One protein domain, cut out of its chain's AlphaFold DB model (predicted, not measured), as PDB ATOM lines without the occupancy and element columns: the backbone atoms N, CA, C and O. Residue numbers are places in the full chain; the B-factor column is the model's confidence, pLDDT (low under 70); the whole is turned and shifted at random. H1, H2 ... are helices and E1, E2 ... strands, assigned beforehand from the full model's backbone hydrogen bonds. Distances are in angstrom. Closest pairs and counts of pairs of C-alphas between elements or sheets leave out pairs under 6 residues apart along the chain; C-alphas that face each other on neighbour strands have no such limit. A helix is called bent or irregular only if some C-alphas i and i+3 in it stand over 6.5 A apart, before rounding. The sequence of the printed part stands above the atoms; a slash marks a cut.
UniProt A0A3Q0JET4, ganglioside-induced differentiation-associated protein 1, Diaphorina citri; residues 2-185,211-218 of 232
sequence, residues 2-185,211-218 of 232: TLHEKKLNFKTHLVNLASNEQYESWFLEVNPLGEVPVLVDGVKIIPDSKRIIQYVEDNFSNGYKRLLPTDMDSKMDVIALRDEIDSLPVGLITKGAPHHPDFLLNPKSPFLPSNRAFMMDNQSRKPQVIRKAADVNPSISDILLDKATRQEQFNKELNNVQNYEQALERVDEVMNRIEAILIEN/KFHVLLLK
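Overview. This is residues 2 to 185 and 211 to 218 of the 232 residues of the protein "ganglioside-induced differentiation-associated protein 1" of Diaphorina citri (UniProt A0A3Q0JET4). The model is an open frame round a loosely filled middle: a small sheet with H3 packed on it makes one side, the hairpin of H7 and H8 a second, and H4 with the long H9 a third. H5 and H6 fill the corner between the last two sides, and the link of residues 60 to 71 leads from H3 over to H4. There are 192 printed residues, with nine named helices and four named strands in the order H1 E1 H2 E2 E3 H3 H4 H5 H6 H7 H8 H9 E4, a mixed class of helices and strands. The sheet runs E1 E4 E2 E3 and is mixed. The whole is only just compact, close to loose, with a radius of gyration of the C-alphas of 19.3 A and spans of 48 by 43 by 28 A.

Along the chain. Find C-alpha 2 at (72.681, 43.560, 100.495), where H1, residues 2 to 5, begins. Next come E1, residues 10 to 14 and 12.8 A long, H2, residues 25 to 28, E2, residues 38 to 41, and E3, residues 44 to 47. H3 takes residues 49 to 59 over 15.3 A, and H4 residues 72 to 86 over 20.6 A. H5 is residues 90 to 99, H6 residues 113 to 124 over 17.4 A, and H7 residues 126 to 136 over 15.9 A. H8, residues 138 to 157, measures 29.4 A and has a kink of 25 degrees near residue 145. H9, the longest helix, runs 36.4 A from C-alpha 161 at (105.798, 47.953, 87.776) to C-alpha 185. Look after the cut for E4, residues 213 to 217, which ends at (64.015, 36.989, 93.572). H6 and H8 are irregular, with C-alphas 114 and 117 7.4 A apart and C-alphas 139 and 142 8.1 A apart; H5 only just is, with C-alphas 95 and 98 6.7 A apart.

Arrangement. Start at edge strand E1, antiparallel to E4, with N 11 and O 216 within hydrogen-bond range at 2.7 A. E4 is parallel to E2, with N 40 and O 215 at 3.2 A. E2 and E3 form an antiparallel hairpin, with N 39 and O 46 at 2.9 A. H3 is on the sheet in two layers, helix and sheet; its closest C-alphas to E3 are Ile 52 and Ile 46, 5.9 A. H1 only just touches H3, with 3 pairs of C-alphas within 8 A, the closest Thr 2 and Ile 53 at 6.5 A. H2 is not on the sheet and is only just apart from H7 and from H8, closest 8.5 A to each. H7 and H8 form a helical hairpin at a shallow tilt of 9 degrees, with the C-alphas of Ala 134 and Ser 141 closest at 4.3 A. H6 only just touches H8, with 3 pairs within 8 A, the closest Ser 124 and Asn 155 at 6.7 A. H5 touches H6 at a steep tilt of 62 degrees, the closest C-alphas being Pro 98 and Arg 116, 5.3 A. H5 also touches residues 164 to 168 of H9, closest at Ile 93 and Ala 167, 6.8 A. Residues 81 to 85 of H4 only just touch H9, with 3 pairs, the closest Glu 84 and Val 174 at 6.7 A. Every O i to N i+4 pair is within hydrogen-bond range in H3, H4, H7 and H9; H5 has 4 of 6, H6 6 of 8 and H8 14 of 16, while H1 and H2 are too short for such a pair.

Size, cuts and confidence. The two C-alphas farthest apart are those of Val 136 and Glu 184, 54.4 A. Residues 186 to 210 are not printed, and C-alphas 185 and 211 stand 34.4 A apart across this cut. The links H3 to H4 and H5 to H6 are long. The mean pLDDT of the printed part is 90.3, but residues 211 to 218, with E4, are under 70.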
ATOM      1  N   THR A   2      73.872  42.682 100.514       91.94
ATOM      2  CA  THR A   2      72.681  43.560 100.495       91.94
ATOM      3  C   THR A   2      71.339  42.835 100.622       91.94
ATOM      4  O   THR A   2      70.540  43.175 101.488       91.94
ATOM      5  N   LEU A   3      71.099  41.787  99.820       93.62
ATOM      6  CA  LEU A   3      69.851  41.013  99.906       93.62
ATOM      7  C   LEU A   3      69.670  40.321 101.269       93.62
ATOM      8  O   LEU A   3      68.548  40.233 101.761       93.62
ATOM      9  N   HIS A   4      70.760  39.853 101.888       93.56
ATOM     10  CA  HIS A   4      70.718  39.232 103.216       93.56
ATOM     11  C   HIS A   4      70.439  40.259 104.314       93.56
ATOM     12  O   HIS A   4      69.592  40.003 105.164       93.56
ATOM     13  N   GLU A   5      71.088  41.426 104.268       92.06
ATOM     14  CA  GLU A   5      70.858  42.514 105.232       92.06
ATOM     15  C   GLU A   5      69.397  42.978 105.238       92.06
ATOM     16  O   GLU A   5      68.813  43.219 106.295       92.06
ATOM     17  N   LYS A   6      68.770  43.025 104.057       91.62
ATOM     18  CA  LYS A   6      67.342  43.346 103.912       91.62
ATOM     19  C   LYS A   6      66.420  42.137 104.098       91.62
ATOM     20  O   LYS A   6      65.210  42.285 103.976       91.62
ATOM     21  N   LYS A   7      66.962  40.953 104.409       91.94
ATOM     22  CA  LYS A   7      66.222  39.692 104.607       91.94
ATOM     23  C   LYS A   7      65.284  39.345 103.439       91.94
ATOM     24  O   LYS A   7      64.185  38.830 103.640       91.94
ATOM     25  N   LEU A   8      65.716  39.632 102.212       92.50
ATOM     26  CA  LEU A   8      64.955  39.323 101.005       92.50
ATOM     27  C   LEU A   8      65.087  37.839 100.655       92.50
ATOM     28  O   LEU A   8      66.161  37.251 100.774       92.50
ATOM     29  N   ASN A   9      63.995  37.237 100.183       92.62
ATOM     30  CA  ASN A   9      64.008  35.860  99.699       92.62
ATOM     31  C   ASN A   9      64.478  35.825  98.246       92.62
ATOM     32  O   ASN A   9      63.792  36.317  97.350       92.62
ATOM     33  N   PHE A  10      65.613  35.182  98.007       94.56
ATOM     34  CA  PHE A  10      66.171  34.995  96.676       94.56
ATOM     35  C   PHE A  10      66.676  33.560  96.499       94.56
ATOM     36  O   PHE A  10      66.945  32.838  97.458       94.56
ATOM     37  N   LYS A  11      66.810  33.152  95.245       95.88
ATOM     38  CA  LYS A  11      67.421  31.912  94.797       95.88
ATOM     39  C   LYS A  11      68.742  32.246  94.124       95.88
ATOM     40  O   LYS A  11      68.798  33.110  93.260       95.88
ATOM     41  N   THR A  12      69.794  31.532  94.486       94.56
ATOM     42  CA  THR A  12      71.097  31.674  93.840       94.56
ATOM     43  C   THR A  12      71.213  30.732  92.647       94.56
ATOM     44  O   THR A  12      70.864  29.557  92.742       94.56
ATOM     45  N   HIS A  13      71.771  31.241  91.559       94.50
ATOM     46  CA  HIS A  13      72.292  30.497  90.424       94.50
ATOM     47  C   HIS A  13      73.808  30.711  90.391       94.50
ATOM     48  O   HIS A  13      74.288  31.836  90.500       94.50
ATOM     49  N   LEU A  14      74.579  29.629  90.355       95.19
ATOM     50  CA  LEU A  14      76.038  29.711  90.364       95.19
ATOM     51  C   LEU A  14      76.536  29.696  88.923       95.19
ATOM     52  O   LEU A  14      76.076  28.864  88.156       95.19
ATOM     53  N   VAL A  15      77.467  30.595  88.604       95.50
ATOM     54  CA  VAL A  15      78.135  30.655  87.296       95.50
ATOM     55  C   VAL A  15      79.608  30.339  87.498       95.50
ATOM     56  O   VAL A  15      80.301  30.984  88.294       95.50
ATOM     57  N   ASN A  16      80.090  29.322  86.800       95.06
ATOM     58  CA  ASN A  16      81.452  28.846  86.867       95.06
ATOM     59  C   ASN A  16      82.363  29.642  85.925       95.06
ATOM     60  O   ASN A  16      82.515  29.347  84.741       95.06
ATOM     61  N   LEU A  17      83.051  30.627  86.504       92.56
ATOM     62  CA  LEU A  17      84.006  31.457  85.769       92.56
ATOM     63  C   LEU A  17      85.252  30.693  85.303       92.56
ATOM     64  O   LEU A  17      85.914  31.132  84.369       92.56
ATOM     65  N   ALA A  18      85.585  29.564  85.941       89.00
ATOM     66  CA  ALA A  18      86.743  28.758  85.559       89.00
ATOM     67  C   ALA A  18      86.491  27.970  84.265       89.00
ATOM     68  O   ALA A  18      87.425  27.745  83.501       89.00
ATOM     69  N   SER A  19      85.236  27.588  84.008       91.44
ATOM     70  CA  SER A  19      84.812  26.977  82.743       91.44
ATOM     71  C   SER A  19      84.298  27.996  81.729       91.44
ATOM     72  O   SER A  19      83.823  27.593  80.677       91.44
ATOM     73  N   ASN A  20      84.401  29.297  82.024       94.38
ATOM     74  CA  ASN A  20      83.885  30.377  81.184       94.38
ATOM     75  C   ASN A  20      82.363  30.345  80.957       94.38
ATOM     76  O   ASN A  20      81.890  30.857  79.947       94.38
ATOM     77  N   GLU A  21      81.593  29.813  81.911       96.00
ATOM     78  CA  GLU A  21      80.133  29.666  81.794       96.00
ATOM     79  C   GLU A  21      79.406  31.004  81.546       96.00
ATOM     80  O   GLU A  21      78.350  31.042  80.926       96.00
ATOM     81  N   GLN A  22      79.994  32.130  81.960       96.00
ATOM     82  CA  GLN A  22      79.466  33.473  81.690       96.00
ATOM     83  C   GLN A  22      79.465  33.869  80.201       96.00
ATOM     84  O   GLN A  22      78.947  34.930  79.862       96.00
ATOM     85  N   TYR A  23      80.091  33.076  79.332       95.94
ATOM     86  CA  TYR A  23      80.078  33.266  77.881       95.94
ATOM     87  C   TYR A  23      79.213  32.227  77.154       95.94
ATOM     88  O   TYR A  23      79.193  32.203  75.926       95.94
ATOM     89  N   GLU A  24      78.491  31.385  77.892       94.50
ATOM     90  CA  GLU A  24      77.458  30.520  77.325       94.50
ATOM     91  C   GLU A  24      76.240  31.356  76.916       94.50
ATOM     92  O   GLU A  24      75.900  32.345  77.576       94.50
ATOM     93  N   SER A  25      75.548  30.935  75.853       93.44
ATOM     94  CA  SER A  25      74.436  31.696  75.264       93.44
ATOM     95  C   SER A  25      73.357  32.051  76.289       93.44
ATOM     96  O   SER A  25      72.923  33.197  76.344       93.44
ATOM     97  N   TRP A  26      73.010  31.122  77.188       93.25
ATOM     98  CA  TRP A  26      71.990  31.355  78.216       93.25
ATOM     99  C   TRP A  26      72.335  32.520  79.160       93.25
ATOM    100  O   TRP A  26      71.440  33.219  79.632       93.25
ATOM    101  N   PHE A  27      73.620  32.734  79.471       96.56
ATOM    102  CA  PHE A  27      74.035  33.830  80.344       96.56
ATOM    103  C   PHE A  27      74.173  35.128  79.555       96.56
ATOM    104  O   PHE A  27      73.820  36.191  80.060       96.56
ATOM    105  N   LEU A  28      74.652  35.048  78.313       96.12
ATOM    106  CA  LEU A  28      74.793  36.203  77.431       96.12
ATOM    107  C   LEU A  28      73.442  36.806  77.019       96.12
ATOM    108  O   LEU A  28      73.349  38.021  76.871       96.12
ATOM    109  N   GLU A  29      72.385  35.994  76.934       93.88
ATOM    110  CA  GLU A  29      70.999  36.468  76.809       93.88
ATOM    111  C   GLU A  29      70.569  37.328  78.006       93.88
ATOM    112  O   GLU A  29      69.802  38.280  77.853       93.88
ATOM    113  N   VAL A  30      71.078  37.021  79.203       95.19
ATOM    114  CA  VAL A  30      70.800  37.791  80.420       95.19
ATOM    115  C   VAL A  30      71.699  39.025  80.501       95.19
ATOM    116  O   VAL A  30      71.232  40.117  80.812       95.19
ATOM    117  N   ASN A  31      72.996  38.880  80.245       96.44
ATOM    118  CA  ASN A  31      73.951  39.978  80.254       96.44
ATOM    119  C   ASN A  31      74.946  39.827  79.092       96.44
ATOM    120  O   ASN A  31      75.916  39.076  79.238       96.44
ATOM    121  N   PRO A  32      74.789  40.598  77.999       95.81
ATOM    122  CA  PRO A  32      75.674  40.538  76.832       95.81
ATOM    123  C   PRO A  32      77.149  40.813  77.139       95.81
ATOM    124  O   PRO A  32      78.030  40.399  76.389       95.81
ATOM    125  N   LEU A  33      77.448  41.493  78.253       95.06
ATOM    126  CA  LEU A  33      78.826  41.712  78.686       95.06
ATOM    127  C   LEU A  33      79.464  40.450  79.288       95.06
ATOM    128  O   LEU A  33      80.685  40.416  79.447       95.06
ATOM    129  N   GLY A  34      78.693  39.424  79.653       95.44
ATOM    130  CA  GLY A  34      79.215  38.216  80.295       95.44
ATOM    131  C   GLY A  34      79.849  38.514  81.658       95.44
ATOM    132  O   GLY A  34      80.930  38.014  81.974       95.44
ATOM    133  N   GLU A  35      79.240  39.410  82.440       95.06
ATOM    134  CA  GLU A  35      79.741  39.825  83.755       95.06
ATOM    135  C   GLU A  35      78.790  39.444  84.876       95.06
ATOM    136  O   GLU A  35      77.569  39.523  84.748       95.06
ATOM    137  N   VAL A  36      79.381  39.058  86.001       95.50
ATOM    138  CA  VAL A  36      78.685  38.778  87.254       95.50
ATOM    139  C   VAL A  36      79.046  39.859  88.278       95.50
ATOM    140  O   VAL A  36      80.181  40.342  88.261       95.50
ATOM    141  N   PRO A  37      78.145  40.203  89.215       96.81
ATOM    142  CA  PRO A  37      76.805  39.642  89.425       96.81
ATOM    143  C   PRO A  37      75.721  40.235  88.507       96.81
ATOM    144  O   PRO A  37      75.868  41.333  87.976       96.81
ATOM    145  N   VAL A  38      74.595  39.520  88.400       97.31
ATOM    146  CA  VAL A  38      73.341  40.005  87.798       97.31
ATOM    147  C   VAL A  38      72.173  39.649  88.722       97.31
ATOM    148  O   VAL A  38      72.101  38.524  89.233       97.31
ATOM    149  N   LEU A  39      71.271  40.605  88.950       97.62
ATOM    150  CA  LEU A  39      69.997  40.394  89.638       97.62
ATOM    151  C   LEU A  39      68.872  40.345  88.603       97.62
ATOM    152  O   LEU A  39      68.754  41.247  87.776       97.62
ATOM    153  N   VAL A  40      68.015  39.329  88.694       96.62
ATOM    154  CA  VAL A  40      66.779  39.262  87.905       96.62
ATOM    155  C   VAL A  40      65.580  39.352  88.845       96.62
ATOM    156  O   VAL A  40      65.442  38.559  89.784       96.62
ATOM    157  N   ASP A  41      64.710  40.326  88.584       95.06
ATOM    158  CA  ASP A  41      63.464  40.563  89.312       95.06
ATOM    159  C   ASP A  41      62.280  40.605  88.334       95.06
ATOM    160  O   ASP A  41      61.979  41.627  87.707       95.06
ATOM    161  N   GLY A  42      61.625  39.454  88.163       92.06
ATOM    162  CA  GLY A  42      60.594  39.266  87.146       92.06
ATOM    163  C   GLY A  42      61.166  39.472  85.744       92.06
ATOM    164  O   GLY A  42      62.014  38.705  85.306       92.06
ATOM    165  N   VAL A  43      60.704  40.518  85.058       92.94
ATOM    166  CA  VAL A  43      61.178  40.903  83.715       92.94
ATOM    167  C   VAL A  43      62.373  41.860  83.746       92.94
ATOM    168  O   VAL A  43      62.929  42.182  82.702       92.94
ATOM    169  N   LYS A  44      62.757  42.367  84.926       95.19
ATOM    170  CA  LYS A  44      63.860  43.321  85.057       95.19
ATOM    171  C   LYS A  44      65.175  42.581  85.231       95.19
ATOM    172  O   LYS A  44      65.300  41.743  86.124       95.19
ATOM    173  N   ILE A  45      66.165  42.966  84.435       96.62
ATOM    174  CA  ILE A  45      67.545  42.505  84.552       96.62
ATOM    175  C   ILE A  45      68.397  43.688  85.002       96.62
ATOM    176  O   ILE A  45      68.398  44.745  84.371       96.62
ATOM    177  N   ILE A  46      69.096  43.519  86.120       97.69
ATOM    178  CA  ILE A  46      69.935  44.545  86.730       97.69
ATOM    179  C   ILE A  46      71.360  43.984  86.822       97.69
ATOM    180  O   ILE A  46      71.673  43.274  87.783       97.69
ATOM    181  N   PRO A  47      72.211  44.235  85.813       95.69
ATOM    182  CA  PRO A  47      73.639  43.956  85.904       95.69
ATOM    183  C   PRO A  47      74.330  45.010  86.783       95.69
ATOM    184  O   PRO A  47      73.722  46.028  87.114       95.69
ATOM    185  N   ASP A  48      75.605  44.768  87.101       93.50
ATOM    186  CA  ASP A  48      76.467  45.606  87.949       93.50
ATOM    187  C   ASP A  48      76.071  45.599  89.440       93.50
ATOM    188  O   ASP A  48      74.958  45.942  89.842       93.50
ATOM    189  N   SER A  49      77.028  45.228  90.296       93.69
ATOM    190  CA  SER A  49      76.846  45.195  91.746       93.69
ATOM    191  C   SER A  49      76.405  46.551  92.304       93.69
ATOM    192  O   SER A  49      75.565  46.583  93.209       93.69
ATOM    193  N   LYS A  50      76.896  47.670  91.750       92.00
ATOM    194  CA  LYS A  50      76.561  49.014  92.225       92.00
ATOM    195  C   LYS A  50      75.098  49.343  91.993       92.00
ATOM    196  O   LYS A  50      74.420  49.790  92.928       92.00
ATOM    197  N   ARG A  51      74.625  49.043  90.787       94.38
ATOM    198  CA  ARG A  51      73.239  49.225  90.361       94.38
ATOM    199  C   ARG A  51      72.292  48.265  91.074       94.38
ATOM    200  O   ARG A  51      71.205  48.673  91.468       94.38
ATOM    201  N   ILE A  52      72.713  47.021  91.318       95.94
ATOM    202  CA  ILE A  52      71.948  46.049  92.115       95.94
ATOM    203  C   ILE A  52      71.701  46.582  93.529       95.94
ATOM    204  O   ILE A  52      70.579  46.502  94.022       95.94
ATOM    205  N   ILE A  53      72.728  47.133  94.186       93.75
ATOM    206  CA  ILE A  53      72.590  47.692  95.539       93.75
ATOM    207  C   ILE A  53      71.585  48.846  95.553       93.75
ATOM    208  O   ILE A  53      70.707  48.864  96.411       93.75
ATOM    209  N   GLN A  54      71.692  49.771  94.594       92.00
ATOM    210  CA  GLN A  54      70.782  50.915  94.470       92.00
ATOM    211  C   GLN A  54      69.343  50.460  94.202       92.00
ATOM    212  O   GLN A  54      68.444  50.820  94.951       92.00
ATOM    213  N   TYR A  55      69.142  49.569  93.225       94.88
ATOM    214  CA  TYR A  55      67.833  48.989  92.916       94.88
ATOM    215  C   TYR A  55      67.176  48.364  94.150       94.88
ATOM    216  O   TYR A  55      66.000  48.582  94.435       94.88
ATOM    217  N   VAL A  56      67.946  47.579  94.902       94.12
ATOM    218  CA  VAL A  56      67.455  46.915  96.108       94.12
ATOM    219  C   VAL A  56      67.097  47.926  97.200       94.12
ATOM    220  O   VAL A  56      66.118  47.716  97.918       94.12
ATOM    221  N   GLU A  57      67.861  49.008  97.346       91.38
ATOM    222  CA  GLU A  57      67.555  50.053  98.321       91.38
ATOM    223  C   GLU A  57      66.286  50.828  97.950       91.38
ATOM    224  O   GLU A  57      65.418  51.001  98.806       91.38
ATOM    225  N   ASP A  58      66.132  51.201  96.681       91.06
ATOM    226  CA  ASP A  58      65.003  51.998  96.199       91.06
ATOM    227  C   ASP A  58      63.692  51.194  96.212       91.06
ATOM    228  O   ASP A  58      62.676  51.647  96.747       91.06
ATOM    229  N   ASN A  59      63.712  49.965  95.685       91.75
ATOM    230  CA  ASN A  59      62.510  49.149  95.486       91.75
ATOM    231  C   ASN A  59      62.063  48.363  96.727       91.75
ATOM    232  O   ASN A  59      60.908  47.942  96.794       91.75
ATOM    233  N   PHE A  60      62.945  48.174  97.712       89.00
ATOM    234  CA  PHE A  60      62.643  47.462  98.960       89.00
ATOM    235  C   PHE A  60      62.917  48.360 100.170       89.00
ATOM    236  O   PHE A  60      63.585  47.967 101.121       89.00
ATOM    237  N   SER A  61      62.423  49.594 100.129       79.62
ATOM    238  CA  SER A  61      62.567  50.592 101.198       79.62
ATOM    239  C   SER A  61      61.404  50.580 102.204       79.62
ATOM    240  O   SER A  61      61.599  50.907 103.373       79.62
ATOM    241  N   ASN A  62      60.208  50.150 101.789       77.44
ATOM    242  CA  ASN A  62      59.011  50.123 102.637       77.44
ATOM    243  C   ASN A  62      58.849  48.771 103.343       77.44
ATOM    244  O   ASN A  62      58.643  47.746 102.695       77.44
ATOM    245  N   GLY A  63      58.934  48.768 104.677       78.25
ATOM    246  CA  GLY A  63      58.797  47.559 105.506       78.25
ATOM    247  C   GLY A  63      60.064  46.700 105.615       78.25
ATOM    248  O   GLY A  63      60.053  45.681 106.302       78.25
ATOM    249  N   TYR A  64      61.164  47.122 104.988       85.00
ATOM    250  CA  TYR A  64      62.476  46.481 105.083       85.00
ATOM    251  C   TYR A  64      63.501  47.453 105.676       85.00
ATOM    252  O   TYR A  64      63.357  48.670 105.577       85.00
ATOM    253  N   LYS A  65      64.564  46.909 106.279       86.12
ATOM    254  CA  LYS A  65      65.672  47.700 106.836       86.12
ATOM    255  C   LYS A  65      66.294  48.576 105.738       86.12
ATOM    256  O   LYS A  65      66.688  48.051 104.693       86.12
ATOM    257  N   ARG A  66      66.393  49.889 105.966       88.75
ATOM    258  CA  ARG A  66      67.165  50.798 105.100       88.75
ATOM    259  C   ARG A  66      68.654  50.563 105.303       88.75
ATOM    260  O   ARG A  66      69.092  50.297 106.423       88.75
ATOM    261  N   LEU A  67      69.402  50.607 104.209       88.75
ATOM    262  CA  LEU A  67      70.857  50.462 104.229       88.75
ATOM    263  C   LEU A  67      71.562  51.813 104.148       88.75
ATOM    264  O   LEU A  67      72.724  51.900 104.528       88.75
ATOM    265  N   LEU A  68      70.863  52.844 103.671       88.44
ATOM    266  CA  LEU A  68      71.353  54.215 103.657       88.44
ATOM    267  C   LEU A  68      70.690  55.051 104.764       88.44
ATOM    268  O   LEU A  68      69.520  54.804 105.090       88.44
ATOM    269  N   PRO A  69      71.404  56.052 105.309       89.50
ATOM    270  CA  PRO A  69      70.811  57.072 106.165       89.50
ATOM    271  C   PRO A  69      69.649  57.798 105.476       89.50
ATOM    272  O   PRO A  69      69.565  57.868 104.245       89.50
ATOM    273  N   THR A  70      68.725  58.312 106.286       87.69
ATOM    274  CA  THR A  70      67.566  59.079 105.804       87.69
ATOM    275  C   THR A  70      67.847  60.568 105.704       87.69
ATOM    276  O   THR A  70      67.224  61.235 104.881       87.69
ATOM    277  N   ASP A  71      68.738  61.087 106.545       92.31
ATOM    278  CA  ASP A  71      69.207  62.461 106.450       92.31
ATOM    279  C   ASP A  71      70.150  62.610 105.251       92.31
ATOM    280  O   ASP A  71      70.887  61.689 104.886       92.31
ATOM    281  N   MET A  72      70.060  63.761 104.590       89.75
ATOM    282  CA  MET A  72      70.773  63.984 103.337       89.75
ATOM    283  C   MET A  72      72.283  64.059 103.542       89.75
ATOM    284  O   MET A  72      73.002  63.493 102.724       89.75
ATOM    285  N   ASP A  73      72.748  64.671 104.628       88.69
ATOM    286  CA  ASP A  73      74.177  64.862 104.888       88.69
ATOM    287  C   ASP A  73      74.882  63.515 105.100       88.69
ATOM    288  O   ASP A  73      75.755  63.150 104.312       88.69
ATOM    289  N   SER A  74      74.403  62.677 106.029       88.31
ATOM    290  CA  SER A  74      74.997  61.348 106.249       88.31
ATOM    291  C   SER A  74      74.861  60.444 105.023       88.31
ATOM    292  O   SER A  74      75.709  59.588 104.760       88.31
ATOM    293  N   LYS A  75      73.780  60.591 104.246       89.19
ATOM    294  CA  LYS A  75      73.626  59.853 102.989       89.19
ATOM    295  C   LYS A  75      74.686  60.270 101.972       89.19
ATOM    296  O   LYS A  75      75.230  59.395 101.296       89.19
ATOM    297  N   MET A  76      74.972  61.566 101.857       89.44
ATOM    298  CA  MET A  76      76.028  62.076 100.986       89.44
ATOM    299  C   MET A  76      77.407  61.599 101.440       89.44
ATOM    300  O   MET A  76      78.177  61.157 100.589       89.44
ATOM    301  N   ASP A  77      77.676  61.553 102.744       87.94
ATOM    302  CA  ASP A  77      78.934  61.019 103.281       87.94
ATOM    303  C   ASP A  77      79.130  59.539 102.928       87.94
ATOM    304  O   ASP A  77      80.200  59.125 102.474       87.94
ATOM    305  N   VAL A  78      78.079  58.721 103.065       89.44
ATOM    306  CA  VAL A  78      78.121  57.299 102.684       89.44
ATOM    307  C   VAL A  78      78.345  57.126 101.179       89.44
ATOM    308  O   VAL A  78      79.063  56.212 100.768       89.44
ATOM    309  N   ILE A  79      77.741  57.980 100.349       89.75
ATOM    310  CA  ILE A  79      77.954  57.959  98.896       89.75
ATOM    311  C   ILE A  79      79.398  58.349  98.564       89.75
ATOM    312  O   ILE A  79      80.037  57.631  97.800       89.75
ATOM    313  N   ALA A  80      79.930  59.405  99.179       89.50
ATOM    314  CA  ALA A  80      81.304  59.850  98.964       89.50
ATOM    315  C   ALA A  80      82.322  58.766  99.353       89.50
ATOM    316  O   ALA A  80      83.203  58.433  98.565       89.50
ATOM    317  N   LEU A  81      82.154  58.139 100.525       90.25
ATOM    318  CA  LEU A  81      82.992  57.016 100.962       90.25
ATOM    319  C   LEU A  81      82.946  55.842  99.985       90.25
ATOM    320  O   LEU A  81      83.970  55.232  99.677       90.25
ATOM    321  N   ARG A  82      81.750  55.507  99.500       90.50
ATOM    322  CA  ARG A  82      81.578  54.444  98.516       90.50
ATOM    323  C   ARG A  82      82.297  54.776  97.213       90.50
ATOM    324  O   ARG A  82      82.965  53.901  96.677       90.50
ATOM    325  N   ASP A  83      82.135  55.990  96.704       91.38
ATOM    326  CA  ASP A  83      82.745  56.401  95.441       91.38
ATOM    327  C   ASP A  83      84.278  56.415  95.546       91.38
ATOM    328  O   ASP A  83      84.954  55.977  94.616       91.38
ATOM    329  N   GLU A  84      84.831  56.791  96.704       90.94
ATOM    330  CA  GLU A  84      86.272  56.708  96.970       90.94
ATOM    331  C   GLU A  84      86.769  55.249  96.925       90.94
ATOM    332  O   GLU A  84      87.771  54.957  96.270       90.94
ATOM    333  N   ILE A  85      86.042  54.309  97.545       92.31
ATOM    334  CA  ILE A  85      86.363  52.870  97.490       92.31
ATOM    335  C   ILE A  85      86.221  52.327  96.061       92.31
ATOM    336  O   ILE A  85      87.089  51.587  95.596       92.31
ATOM    337  N   ASP A  86      85.143  52.687  95.362       91.56
ATOM    338  CA  ASP A  86      84.872  52.262  93.984       91.56
ATOM    339  C   ASP A  86      85.938  52.806  93.006       91.56
ATOM    340  O   ASP A  86      86.158  52.206  91.953       91.56
ATOM    341  N   SER A  87      86.629  53.905  93.349       92.06
ATOM    342  CA  SER A  87      87.717  54.482  92.543       92.06
ATOM    343  C   SER A  87      88.987  53.625  92.513       92.06
ATOM    344  O   SER A  87      89.850  53.822  91.654       92.06
ATOM    345  N   LEU A  88      89.122  52.669  93.437       95.19
ATOM    346  CA  LEU A  88      90.319  51.845  93.536       95.19
ATOM    347  C   LEU A  88      90.476  50.926  92.315       95.19
ATOM    348  O   LEU A  88      89.532  50.229  91.927       95.19
ATOM    349  N   PRO A  89      91.693  50.801  91.752       94.06
ATOM    350  CA  PRO A  89      91.964  49.942  90.603       94.06
ATOM    351  C   PRO A  89      92.089  48.461  91.019       94.06
ATOM    352  O   PRO A  89      93.075  47.783  90.724       94.06
ATOM    353  N   VAL A  90      91.067  47.917  91.691       94.06
ATOM    354  CA  VAL A  90      91.048  46.552  92.258       94.06
ATOM    355  C   VAL A  90      91.368  45.493  91.203       94.06
ATOM    356  O   VAL A  90      92.031  44.495  91.499       94.06
ATOM    357  N   GLY A  91      90.925  45.707  89.962       93.12
ATOM    358  CA  GLY A  91      91.235  44.832  88.836       93.12
ATOM    359  C   GLY A  91      92.735  44.724  88.564       93.12
ATOM    360  O   GLY A  91      93.229  43.605  88.409       93.12
ATOM    361  N   LEU A  92      93.446  45.858  88.537       95.38
ATOM    362  CA  LEU A  92      94.896  45.925  88.327       95.38
ATOM    363  C   LEU A  92      95.644  45.316  89.511       95.38
ATOM    364  O   LEU A  92      96.506  44.474  89.301       95.38
ATOM    365  N   ILE A  93      95.244  45.633  90.743       94.00
ATOM    366  CA  ILE A  93      95.865  45.074  91.956       94.00
ATOM    367  C   ILE A  93      95.725  43.544  91.972       94.00
ATOM    368  O   ILE A  93      96.692  42.801  92.108       94.00
ATOM    369  N   THR A  94      94.508  43.044  91.756       92.50
ATOM    370  CA  THR A  94      94.205  41.611  91.850       92.50
ATOM    371  C   THR A  94      94.864  40.804  90.731       92.50
ATOM    372  O   THR A  94      95.404  39.725  90.973       92.50
ATOM    373  N   LYS A  95      94.783  41.289  89.487       94.00
ATOM    374  CA  LYS A  95      95.278  40.559  88.308       94.00
ATOM    375  C   LYS A  95      96.750  40.844  88.015       94.00
ATOM    376  O   LYS A  95      97.382  40.021  87.368       94.00
ATOM    377  N   GLY A  96      97.283  41.960  88.507       95.12
ATOM    378  CA  GLY A  96      98.693  42.338  88.435       95.12
ATOM    379  C   GLY A  96      99.547  41.675  89.512       95.12
ATOM    380  O   GLY A  96     100.719  41.432  89.265       95.12
ATOM    381  N   ALA A  97      98.980  41.274  90.655       94.44
ATOM    382  CA  ALA A  97      99.725  40.611  91.731       94.44
ATOM    383  C   ALA A  97     100.616  39.432  91.273       94.44
ATOM    384  O   ALA A  97     101.779  39.377  91.673       94.44
ATOM    385  N   PRO A  98     100.164  38.507  90.395       94.25
ATOM    386  CA  PRO A  98     101.040  37.477  89.844       94.25
ATOM    387  C   PRO A  98     102.224  38.034  89.047       94.25
ATOM    388  O   PRO A  98     103.251  37.381  88.971       94.25
ATOM    389  N   HIS A  99     102.134  39.215  88.448       94.00
ATOM    390  CA  HIS A  99     103.222  39.810  87.671       94.00
ATOM    391  C   HIS A  99     104.302  40.439  88.567       94.00
ATOM    392  O   HIS A  99     105.463  40.454  88.169       94.00
ATOM    393  N   HIS A 100     103.950  40.806  89.803       94.06
ATOM    394  CA  HIS A 100     104.776  41.600  90.721       94.06
ATOM    395  C   HIS A 100     105.000  40.896  92.073       94.06
ATOM    396  O   HIS A 100     104.517  41.365  93.107       94.06
ATOM    397  N   PRO A 101     105.693  39.740  92.102       91.19
ATOM    398  CA  PRO A 101     105.833  38.928  93.313       91.19
ATOM    399  C   PRO A 101     106.567  39.641  94.456       91.19
ATOM    400  O   PRO A 101     106.302  39.327  95.613       91.19
ATOM    401  N   ASP A 102     107.426  40.614  94.149       91.25
ATOM    402  CA  ASP A 102     108.220  41.350  95.141       91.25
ATOM    403  C   ASP A 102     107.357  42.219  96.071       91.25
ATOM    404  O   ASP A 102     107.745  42.510  97.199       91.25
ATOM    405  N   PHE A 103     106.139  42.558  95.642       90.31
ATOM    406  CA  PHE A 103     105.167  43.305  96.444       90.31
ATOM    407  C   PHE A 103     104.299  42.392  97.333       90.31
ATOM    408  O   PHE A 103     103.438  42.867  98.076       90.31
ATOM    409  N   LEU A 104     104.477  41.065  97.272       87.88
ATOM    410  CA  LEU A 104     103.652  40.101  98.002       87.88
ATOM    411  C   LEU A 104     104.323  39.669  99.311       87.88
ATOM    412  O   LEU A 104     105.142  38.757  99.336       87.88
ATOM    413  N   LEU A 105     103.899  40.256 100.432       85.94
ATOM    414  CA  LEU A 105     104.461  39.925 101.751       85.94
ATOM    415  C   LEU A 105     104.061  38.528 102.255       85.94
ATOM    416  O   LEU A 105     104.896  37.751 102.703       85.94
ATOM    417  N   ASN A 106     102.762  38.213 102.230       88.38
ATOM    418  CA  ASN A 106     102.204  36.964 102.763       88.38
ATOM    419  C   ASN A 106     101.060  36.465 101.868       88.38
ATOM    420  O   ASN A 106      99.885  36.547 102.256       88.38
ATOM    421  N   PRO A 107     101.367  35.986 100.646       87.88
ATOM    422  CA  PRO A 107     100.344  35.597  99.692       87.88
ATOM    423  C   PRO A 107      99.477  34.464 100.245       87.88
ATOM    424  O   PRO A 107      99.958  33.444 100.740       87.88
ATOM    425  N   LYS A 108      98.160  34.636 100.138       88.69
ATOM    426  CA  LYS A 108      97.168  33.600 100.449       88.69
ATOM    427  C   LYS A 108      96.601  33.047  99.155       88.69
ATOM    428  O   LYS A 108      96.587  33.729  98.138       88.69
ATOM    429  N   SER A 109      96.077  31.823  99.201       85.12
ATOM    430  CA  SER A 109      95.299  31.273  98.085       85.12
ATOM    431  C   SER A 109      94.188  32.262  97.675       85.12
ATOM    432  O   SER A 109      93.504  32.768  98.568       85.12
ATOM    433  N   PRO A 110      93.993  32.550  96.374       85.69
ATOM    434  CA  PRO A 110      94.605  31.893  95.213       85.69
ATOM    435  C   PRO A 110      96.000  32.395  94.794       85.69
ATOM    436  O   PRO A 110      96.610  31.736  93.963       85.69
ATOM    437  N   PHE A 111      96.538  33.466  95.379       89.44
ATOM    438  CA  PHE A 111      97.773  34.164  94.972       89.44
ATOM    439  C   PHE A 111      99.085  33.497  95.420       89.44
ATOM    440  O   PHE A 111     100.120  34.150  95.513       89.44
ATOM    441  N   LEU A 112      99.059  32.202  95.739       91.81
ATOM    442  CA  LEU A 112     100.270  31.470  96.114       91.81
ATOM    443  C   LEU A 112     101.228  31.361  94.917       91.81
ATOM    444  O   LEU A 112     100.750  31.220  93.787       91.81
ATOM    445  N   PRO A 113     102.556  31.306  95.141       90.25
ATOM    446  CA  PRO A 113     103.530  31.142  94.060       90.25
ATOM    447  C   PRO A 113     103.234  29.945  93.141       90.25
ATOM    448  O   PRO A 113     103.353  30.057  91.924       90.25
ATOM    449  N   SER A 114     102.744  28.835  93.707       92.19
ATOM    450  CA  SER A 114     102.349  27.624  92.969       92.19
ATOM    451  C   SER A 114     101.251  27.856  91.926       92.19
ATOM    452  O   SER A 114     101.151  27.116  90.955       92.19
ATOM    453  N   ASN A 115     100.413  28.873  92.128       91.62
ATOM    454  CA  ASN A 115      99.263  29.171  91.277       91.62
ATOM    455  C   ASN A 115      99.551  30.302  90.283       91.62
ATOM    456  O   ASN A 115      98.734  30.563  89.401       91.62
ATOM    457  N   ARG A 116     100.698  30.979  90.419       92.94
ATOM    458  CA  ARG A 116     101.069  32.179  89.661       92.94
ATOM    459  C   ARG A 116     100.971  31.964  88.152       92.94
ATOM    460  O   ARG A 116     100.264  32.707  87.478       92.94
ATOM    461  N   ALA A 117     101.621  30.915  87.642       93.50
ATOM    462  CA  ALA A 117     101.633  30.599  86.212       93.50
ATOM    463  C   ALA A 117     100.217  30.351  85.669       93.50
ATOM    464  O   ALA A 117      99.842  30.912  84.646       93.50
ATOM    465  N   PHE A 118      99.402  29.588  86.402       92.00
ATOM    466  CA  PHE A 118      98.006  29.337  86.047       92.00
ATOM    467  C   PHE A 118      97.170  30.623  86.002       92.00
ATOM    468  O   PHE A 118      96.355  30.799  85.099       92.00
ATOM    469  N   MET A 119      97.365  31.537  86.957       91.62
ATOM    470  CA  MET A 119      96.655  32.818  86.975       91.62
ATOM    471  C   MET A 119      97.030  33.696  85.780       91.62
ATOM    472  O   MET A 119      96.137  34.223  85.117       91.62
ATOM    473  N   MET A 120      98.327  33.819  85.489       93.31
ATOM    474  CA  MET A 120      98.821  34.598  84.350       93.31
ATOM    475  C   MET A 120      98.326  34.016  83.021       93.31
ATOM    476  O   MET A 120      97.847  34.758  82.168       93.31
ATOM    477  N   ASP A 121      98.373  32.693  82.867       93.50
ATOM    478  CA  ASP A 121      97.917  31.994  81.662       93.50
ATOM    479  C   ASP A 121      96.393  32.106  81.454       93.50
ATOM    480  O   ASP A 121      95.919  32.418  80.363       93.50
ATOM    481  N   ASN A 122      95.590  31.952  82.511       91.56
ATOM    482  CA  ASN A 122      94.147  32.200  82.411       91.56
ATOM    483  C   ASN A 122      93.828  33.645  82.013       91.56
ATOM    484  O   ASN A 122      92.887  33.883  81.254       91.56
ATOM    485  N   GLN A 123      94.586  34.609  82.533       94.00
ATOM    486  CA  GLN A 123      94.387  36.019  82.226       94.00
ATOM    487  C   GLN A 123      94.802  36.344  80.782       94.00
ATOM    488  O   GLN A 123      94.075  37.060  80.090       94.00
ATOM    489  N   SER A 124      95.913  35.777  80.297       94.19
ATOM    490  CA  SER A 124      96.423  35.991  78.937       94.19
ATOM    491  C   SER A 124      95.549  35.352  77.856       94.19
ATOM    492  O   SER A 124      95.407  35.939  76.786       94.19
ATOM    493  N   ARG A 125      94.917  34.202  78.143       94.94
ATOM    494  CA  ARG A 125      94.002  33.487  77.228       94.94
ATOM    495  C   ARG A 125      92.588  34.075  77.159       94.94
ATOM    496  O   ARG A 125      91.780  33.674  76.318       94.94
ATOM    497  N   LYS A 126      92.247  34.994  78.065       94.25
ATOM    498  CA  LYS A 126      90.884  35.523  78.201       94.25
ATOM    499  C   LYS A 126      90.375  36.273  76.960       94.25
ATOM    500  O   LYS A 126      89.235  36.013  76.576       94.25
ATOM    501  N   PRO A 127      91.159  37.140  76.287       97.06
ATOM    502  CA  PRO A 127      90.720  37.784  75.047       97.06
ATOM    503  C   PRO A 127      90.317  36.779  73.959       97.06
ATOM    504  O   PRO A 127      89.291  36.955  73.310       97.06
ATOM    505  N   GLN A 128      91.072  35.688  73.794       96.94
ATOM    506  CA  GLN A 128      90.792  34.649  72.798       96.94
ATOM    507  C   GLN A 128      89.508  33.883  73.129       96.94
ATOM    508  O   GLN A 128      88.740  33.566  72.226       96.94
ATOM    509  N   VAL A 129      89.250  33.609  74.412       96.44
ATOM    510  CA  VAL A 129      87.979  33.014  74.857       96.44
ATOM    511  C   VAL A 129      86.801  33.918  74.491       96.44
ATOM    512  O   VAL A 129      85.805  33.433  73.964       96.44
ATOM    513  N   ILE A 130      86.926  35.227  74.720       97.25
ATOM    514  CA  ILE A 130      85.860  36.188  74.411       97.25
ATOM    515  C   ILE A 130      85.626  36.283  72.896       97.25
ATOM    516  O   ILE A 130      84.477  36.311  72.466       97.25
ATOM    517  N   ARG A 131      86.684  36.268  72.075       97.50
ATOM    518  CA  ARG A 131      86.547  36.250  70.605       97.50
ATOM    519  C   ARG A 131      85.818  34.997  70.115       97.50
ATOM    520  O   ARG A 131      84.879  35.120  69.346       97.50
ATOM    521  N   LYS A 132      86.156  33.818  70.649       96.44
ATOM    522  CA  LYS A 132      85.421  32.577  70.342       96.44
ATOM    523  C   LYS A 132      83.942  32.665  70.729       96.44
ATOM    524  O   LYS A 132      83.093  32.155  70.011       96.44
ATOM    525  N   ALA A 133      83.630  33.318  71.850       95.75
ATOM    526  CA  ALA A 133      82.245  33.573  72.235       95.75
ATOM    527  C   ALA A 133      81.540  34.534  71.257       95.75
ATOM    528  O   ALA A 133      80.350  34.373  71.000       95.75
ATOM    529  N   ALA A 134      82.263  35.500  70.683       96.69
ATOM    530  CA  ALA A 134      81.743  36.412  69.667       96.69
ATOM    531  C   ALA A 134      81.416  35.698  68.343       96.69
ATOM    532  O   ALA A 134      80.417  36.038  67.711       96.69
ATOM    533  N   ASP A 135      82.209  34.691  67.962       95.75
ATOM    534  CA  ASP A 135      81.988  33.894  66.745       95.75
ATOM    535  C   ASP A 135      80.671  33.102  66.807       95.75
ATOM    536  O   ASP A 135      79.971  32.957  65.806       95.75
ATOM    537  N   VAL A 136      80.315  32.599  67.994       94.44
ATOM    538  CA  VAL A 136      79.110  31.775  68.202       94.44
ATOM    539  C   VAL A 136      77.876  32.583  68.615       94.44
ATOM    540  O   VAL A 136      76.782  32.028  68.657       94.44
ATOM    541  N   ASN A 137      78.012  33.892  68.873       94.12
ATOM    542  CA  ASN A 137      76.898  34.787  69.216       94.12
ATOM    543  C   ASN A 137      76.878  36.042  68.311       94.12
ATOM    544  O   ASN A 137      77.222  37.137  68.769       94.12
ATOM    545  N   PRO A 138      76.435  35.929  67.039       93.56
ATOM    546  CA  PRO A 138      76.505  37.028  66.071       93.56
ATOM    547  C   PRO A 138      75.747  38.298  66.483       93.56
ATOM    548  O   PRO A 138      76.183  39.399  66.166       93.56
ATOM    549  N   SER A 139      74.638  38.169  67.222       95.31
ATOM    550  CA  SER A 139      73.794  39.303  67.636       95.31
ATOM    551  C   SER A 139      74.469  40.266  68.620       95.31
ATOM    552  O   SER A 139      74.054  41.417  68.728       95.31
ATOM    553  N   ILE A 140      75.498  39.805  69.336       96.06
ATOM    554  CA  ILE A 140      76.248  40.583  70.335       96.06
ATOM    555  C   ILE A 140      77.758  40.560  70.060       96.06
ATOM    556  O   ILE A 140      78.558  40.884  70.941       96.06
ATOM    557  N   SER A 141      78.154  40.169  68.845       96.56
ATOM    558  CA  SER A 141      79.556  39.974  68.468       96.56
ATOM    559  C   SER A 141      80.383  41.243  68.688       96.56
ATOM    560  O   SER A 141      81.414  41.188  69.354       96.56
ATOM    561  N   ASP A 142      79.878  42.405  68.265       97.56
ATOM    562  CA  ASP A 142      80.560  43.697  68.432       97.56
ATOM    563  C   ASP A 142      80.866  44.018  69.904       97.56
ATOM    564  O   ASP A 142      81.971  44.452  70.239       97.56
ATOM    565  N   ILE A 143      79.919  43.734  70.807       96.94
ATOM    566  CA  ILE A 143      80.074  43.947  72.255       96.94
ATOM    567  C   ILE A 143      81.207  43.069  72.801       96.94
ATOM    568  O   ILE A 143      82.044  43.523  73.588       96.94
ATOM    569  N   LEU A 144      81.246  41.803  72.383       97.62
ATOM    570  CA  LEU A 144      82.255  40.845  72.824       97.62
ATOM    571  C   LEU A 144      83.634  41.152  72.219       97.62
ATOM    572  O   LEU A 144      84.638  41.070  72.924       97.62
ATOM    573  N   LEU A 145      83.708  41.563  70.952       98.06
ATOM    574  CA  LEU A 145      84.963  41.939  70.293       98.06
ATOM    575  C   LEU A 145      85.587  43.196  70.907       98.06
ATOM    576  O   LEU A 145      86.800  43.229  71.146       98.06
ATOM    577  N   ASP A 146      84.771  44.201  71.223       98.12
ATOM    578  CA  ASP A 146      85.231  45.385  71.945       98.12
ATOM    579  C   ASP A 146      85.740  45.004  73.345       98.12
ATOM    580  O   ASP A 146      86.855  45.353  73.741       98.12
ATOM    581  N   LYS A 147      84.996  44.154  74.065       97.44
ATOM    582  CA  LYS A 147      85.438  43.625  75.360       97.44
ATOM    583  C   LYS A 147      86.754  42.844  75.265       97.44
ATOM    584  O   LYS A 147      87.611  42.992  76.139       97.44
ATOM    585  N   ALA A 148      86.938  42.020  74.234       97.94
ATOM    586  CA  ALA A 148      88.181  41.284  74.015       97.94
ATOM    587  C   ALA A 148      89.363  42.242  73.812       97.94
ATOM    588  O   ALA A 148      90.419  42.044  74.412       97.94
ATOM    589  N   THR A 149      89.160  43.307  73.035       97.94
ATOM    590  CA  THR A 149      90.162  44.355  72.789       97.94
ATOM    591  C   THR A 149      90.531  45.091  74.076       97.94
ATOM    592  O   THR A 149      91.714  45.205  74.399       97.94
ATOM    593  N   ARG A 150      89.538  45.505  74.876       96.75
ATOM    594  CA  ARG A 150      89.778  46.119  76.194       96.75
ATOM    595  C   ARG A 150      90.539  45.182  77.131       96.75
ATOM    596  O   ARG A 150      91.439  45.609  77.850       96.75
ATOM    597  N   GLN A 151      90.215  43.888  77.114       96.00
ATOM    598  CA  GLN A 151      90.898  42.898  77.945       96.00
ATOM    599  C   GLN A 151      92.356  42.682  77.513       96.00
ATOM    600  O   GLN A 151      93.212  42.458  78.367       96.00
ATOM    601  N   GLU A 152      92.637  42.763  76.215       96.19
ATOM    602  CA  GLU A 152      93.985  42.683  75.656       96.19
ATOM    603  C   GLU A 152      94.830  43.913  76.014       96.19
ATOM    604  O   GLU A 152      95.976  43.760  76.431       96.19
ATOM    605  N   GLN A 153      94.259  45.117  75.915       95.00
ATOM    606  CA  GLN A 153      94.906  46.354  76.367       95.00
ATOM    607  C   GLN A 153      95.233  46.285  77.860       95.00
ATOM    608  O   GLN A 153      96.391  46.428  78.241       95.00
ATOM    609  N   PHE A 154      94.245  45.931  78.685       95.44
ATOM    610  CA  PHE A 154      94.437  45.765  80.123       95.44
ATOM    611  C   PHE A 154      95.539  44.744  80.453       95.44
ATOM    612  O   PHE A 154      96.351  44.970  81.342       95.44
ATOM    613  N   ASN A 155      95.621  43.629  79.715       95.00
ATOM    614  CA  ASN A 155      96.667  42.622  79.922       95.00
ATOM    615  C   ASN A 155      98.083  43.155  79.657       95.00
ATOM    616  O   ASN A 155      99.021  42.709  80.317       95.00
ATOM    617  N   LYS A 156      98.251  44.090  78.710       93.06
ATOM    618  CA  LYS A 156      99.554  44.711  78.416       93.06
ATOM    619  C   LYS A 156     100.048  45.556  79.591       93.06
ATOM    620  O   LYS A 156     101.247  45.584  79.854       93.06
ATOM    621  N   GLU A 157      99.132  46.181  80.323       92.81
ATOM    622  CA  GLU A 157      99.448  47.040  81.468       92.81
ATOM    623  C   GLU A 157      99.839  46.255  82.729       92.81
ATOM    624  O   GLU A 157     100.542  46.786  83.583       92.81
ATOM    625  N   LEU A 158      99.452  44.977  82.842       94.62
ATOM    626  CA  LEU A 158      99.664  44.182  84.060       94.62
ATOM    627  C   LEU A 158     101.138  43.994  84.446       94.62
ATOM    628  O   LEU A 158     101.419  43.799  85.623       94.62
ATOM    629  N   ASN A 159     102.070  44.046  83.490       92.44
ATOM    630  CA  ASN A 159     103.510  43.906  83.748       92.44
ATOM    631  C   ASN A 159     104.204  45.229  84.111       92.44
ATOM    632  O   ASN A 159     105.397  45.222  84.405       92.44
ATOM    633  N   ASN A 160     103.503  46.362  84.054       95.38
ATOM    634  CA  ASN A 160     104.104  47.660  84.331       95.38
ATOM    635  C   ASN A 160     104.239  47.857  85.850       95.38
ATOM    636  O   ASN A 160     103.238  48.010  86.551       95.38
ATOM    637  N   VAL A 161     105.481  47.828  86.345       94.81
ATOM    638  CA  VAL A 161     105.798  47.953  87.776       94.81
ATOM    639  C   VAL A 161     105.398  49.327  88.306       94.81
ATOM    640  O   VAL A 161     104.764  49.393  89.352       94.81
ATOM    641  N   GLN A 162     105.682  50.406  87.568       95.25
ATOM    642  CA  GLN A 162     105.338  51.766  87.990       95.25
ATOM    643  C   GLN A 162     103.822  51.946  88.135       95.25
ATOM    644  O   GLN A 162     103.354  52.481  89.135       95.25
ATOM    645  N   ASN A 163     103.039  51.446  87.174       94.38
ATOM    646  CA  ASN A 163     101.577  51.504  87.255       94.38
ATOM    647  C   ASN A 163     101.041  50.688  88.440       94.38
ATOM    648  O   ASN A 163     100.044  51.062  89.053       94.38
ATOM    649  N   TYR A 164     101.672  49.551  88.746       95.62
ATOM    650  CA  TYR A 164     101.273  48.712  89.871       95.62
ATOM    651  C   TYR A 164     101.617  49.361  91.217       95.62
ATOM    652  O   TYR A 164     100.783  49.353  92.117       95.62
ATOM    653  N   GLU A 165     102.794  49.973  91.339       95.75
ATOM    654  CA  GLU A 165     103.210  50.733  92.520       95.75
ATOM    655  C   GLU A 165     102.268  51.915  92.780       95.75
ATOM    656  O   GLU A 165     101.693  52.000  93.861       95.75
ATOM    657  N   GLN A 166     101.964  52.722  91.756       95.88
ATOM    658  CA  GLN A 166     100.977  53.808  91.851       95.88
ATOM    659  C   GLN A 166      99.587  53.311  92.275       95.88
ATOM    660  O   GLN A 166      98.874  53.973  93.028       95.88
ATOM    661  N   ALA A 167      99.176  52.130  91.805       95.19
ATOM    662  CA  ALA A 167      97.913  51.530  92.216       95.19
ATOM    663  C   ALA A 167      97.906  51.139  93.703       95.19
ATOM    664  O   ALA A 167      96.862  51.255  94.344       95.19
ATOM    665  N   LEU A 168      99.038  50.684  94.251       94.94
ATOM    666  CA  LEU A 168      99.184  50.389  95.679       94.94
ATOM    667  C   LEU A 168      99.233  51.671  96.518       94.94
ATOM    668  O   LEU A 168      98.516  51.755  97.511       94.94
ATOM    669  N   GLU A 169      99.976  52.689  96.081       95.50
ATOM    670  CA  GLU A 169      99.990  54.011  96.727       95.50
ATOM    671  C   GLU A 169      98.577  54.596  96.808       95.50
ATOM    672  O   GLU A 169      98.137  55.052  97.863       95.50
ATOM    673  N   ARG A 170      97.802  54.490  95.719       94.56
ATOM    674  CA  ARG A 170      96.405  54.935  95.699       94.56
ATOM    675  C   ARG A 170      95.533  54.188  96.710       94.56
ATOM    676  O   ARG A 170      94.626  54.788  97.283       94.56
ATOM    677  N   VAL A 171      95.780  52.895  96.942       94.50
ATOM    678  CA  VAL A 171      95.083  52.142  98.000       94.50
ATOM    679  C   VAL A 171      95.414  52.722  99.364       94.50
ATOM    680  O   VAL A 171      94.490  52.983 100.131       94.50
ATOM    681  N   ASP A 172      96.691  52.956  99.655       93.06
ATOM    682  CA  ASP A 172      97.110  53.511 100.941       93.06
ATOM    683  C   ASP A 172      96.491  54.895 101.177       93.06
ATOM    684  O   ASP A 172      95.934  55.152 102.246       93.06
ATOM    685  N   GLU A 173      96.485  55.768 100.168       94.00
ATOM    686  CA  GLU A 173      95.823  57.076 100.240       94.00
ATOM    687  C   GLU A 173      94.334  56.971 100.581       94.00
ATOM    688  O   GLU A 173      93.848  57.653 101.489       94.00
ATOM    689  N   VAL A 174      93.598  56.130  99.851       92.88
ATOM    690  CA  VAL A 174      92.154  55.951 100.044       92.88
ATOM    691  C   VAL A 174      91.867  55.357 101.418       92.88
ATOM    692  O   VAL A 174      90.988  55.848 102.126       92.88
ATOM    693  N   MET A 175      92.623  54.342 101.837       91.88
ATOM    694  CA  MET A 175      92.442  53.711 103.145       91.88
ATOM    695  C   MET A 175      92.731  54.688 104.290       91.88
ATOM    696  O   MET A 175      91.945  54.744 105.235       91.88
ATOM    697  N   ASN A 176      93.776  55.516 104.176       90.88
ATOM    698  CA  ASN A 176      94.083  56.564 105.153       90.88
ATOM    699  C   ASN A 176      92.970  57.622 105.231       90.88
ATOM    700  O   ASN A 176      92.592  58.052 106.323       90.88
ATOM    701  N   ARG A 177      92.401  58.031 104.086       89.06
ATOM    702  CA  ARG A 177      91.258  58.962 104.052       89.06
ATOM    703  C   ARG A 177      90.019  58.366 104.712       89.06
ATOM    704  O   ARG A 177      89.377  59.039 105.514       89.06
ATOM    705  N   ILE A 178      89.702  57.107 104.411       88.50
ATOM    706  CA  ILE A 178      88.577  56.396 105.032       88.50
ATOM    707  C   ILE A 178      88.783  56.298 106.544       88.50
ATOM    708  O   ILE A 178      87.853  56.565 107.302       88.50
ATOM    709  N   GLU A 179      89.988  55.954 107.000       88.81
ATOM    710  CA  GLU A 179      90.303  55.891 108.429       88.81
ATOM    711  C   GLU A 179      90.119  57.251 109.115       88.81
ATOM    712  O   GLU A 179      89.487  57.316 110.169       88.81
ATOM    713  N   ALA A 180      90.575  58.344 108.495       87.94
ATOM    714  CA  ALA A 180      90.375  59.693 109.021       87.94
ATOM    715  C   ALA A 180      88.883  60.037 109.191       87.94
ATOM    716  O   ALA A 180      88.485  60.499 110.263       87.94
ATOM    717  N   ILE A 181      88.053  59.733 108.185       83.69
ATOM    718  CA  ILE A 181      86.594  59.944 108.233       83.69
ATOM    719  C   ILE A 181      85.958  59.108 109.355       83.69
ATOM    720  O   ILE A 181      85.129  59.598 110.121       83.69
ATOM    721  N   LEU A 182      86.360  57.841 109.495       82.75
ATOM    722  CA  LEU A 182      85.840  56.964 110.549       82.75
ATOM    723  C   LEU A 182      86.241  57.435 111.953       82.75
ATOM    724  O   LEU A 182      85.453  57.297 112.890       82.75
ATOM    725  N   ILE A 183      87.448  57.981 112.118       86.00
ATOM    726  CA  ILE A 183      87.900  58.566 113.386       86.00
ATOM    727  C   ILE A 183      87.072  59.807 113.717       86.00
ATOM    728  O   ILE A 183      86.613  59.937 114.849       86.00
ATOM    729  N   GLU A 184      86.869  60.706 112.753       82.25
ATOM    730  CA  GLU A 184      86.084  61.925 112.941       82.25
ATOM    731  C   GLU A 184      84.640  61.617 113.352       82.25
ATOM    732  O   GLU A 184      84.180  62.108 114.384       82.25
ATOM    733  N   ASN A 185      83.981  60.700 112.642       72.25
ATOM    734  CA  ASN A 185      82.602  60.301 112.927       72.25
ATOM    735  C   ASN A 185      82.438  59.581 114.279       72.25
ATOM    736  O   ASN A 185      81.363  59.615 114.876       72.25
ATOM    737  N   LYS A 211      82.950  31.623  95.342       28.67
ATOM    738  CA  LYS A 211      81.821  31.286  94.464       28.67
ATOM    739  C   LYS A 211      81.167  32.605  94.054       28.67
ATOM    740  O   LYS A 211      80.885  33.424  94.927       28.67
ATOM    741  N   PHE A 212      80.921  32.812  92.764       34.06
ATOM    742  CA  PHE A 212      80.230  34.002  92.253       34.06
ATOM    743  C   PHE A 212      78.766  33.666  91.935       34.06
ATOM    744  O   PHE A 212      78.447  32.535  91.568       34.06
ATOM    745  N   HIS A 213      77.873  34.623  92.199       34.97
ATOM    746  CA  HIS A 213      76.442  34.389  92.398       34.97
ATOM    747  C   HIS A 213      75.605  35.222  91.419       34.97
ATOM    748  O   HIS A 213      75.785  36.435  91.320       34.97
ATOM    749  N   VAL A 214      74.643  34.577  90.771       31.83
ATOM    750  CA  VAL A 214      73.472  35.179  90.124       31.83
ATOM    751  C   VAL A 214      72.299  35.000  91.084       31.83
ATOM    752  O   VAL A 214      72.174  33.948  91.708       31.83
ATOM    753  N   LEU A 215      71.467  36.020  91.281       38.22
ATOM    754  CA  LEU A 215      70.414  36.006  92.305       38.22
ATOM    755  C   LEU A 215      69.061  36.236  91.614       38.22
ATOM    756  O   LEU A 215      68.891  37.217  90.899       38.22
ATOM    757  N   LEU A 216      68.108  35.324  91.806       36.44
ATOM    758  CA  LEU A 216      66.724  35.417  91.334       36.44
ATOM    759  C   LEU A 216      65.798  35.680  92.522       36.44
ATOM    760  O   LEU A 216      65.783  34.899  93.470       36.44
ATOM    761  N   LEU A 217      64.986  36.732  92.499       32.91
ATOM    762  CA  LEU A 217      64.015  36.989  93.572       32.91
ATOM    763  C   LEU A 217      62.738  36.145  93.390       32.91
ATOM    764  O   LEU A 217      62.210  36.029  92.285       32.91
ATOM    765  N   LYS A 218      62.202  35.568  94.479       34.41
ATOM    766  CA  LYS A 218      60.843  34.986  94.502       34.41
ATOM    767  C   LYS A 218      59.901  35.935  95.245       34.41
ATOM    768  O   LYS A 218      60.080  36.167  96.440       34.41
TER     769      LYS A 218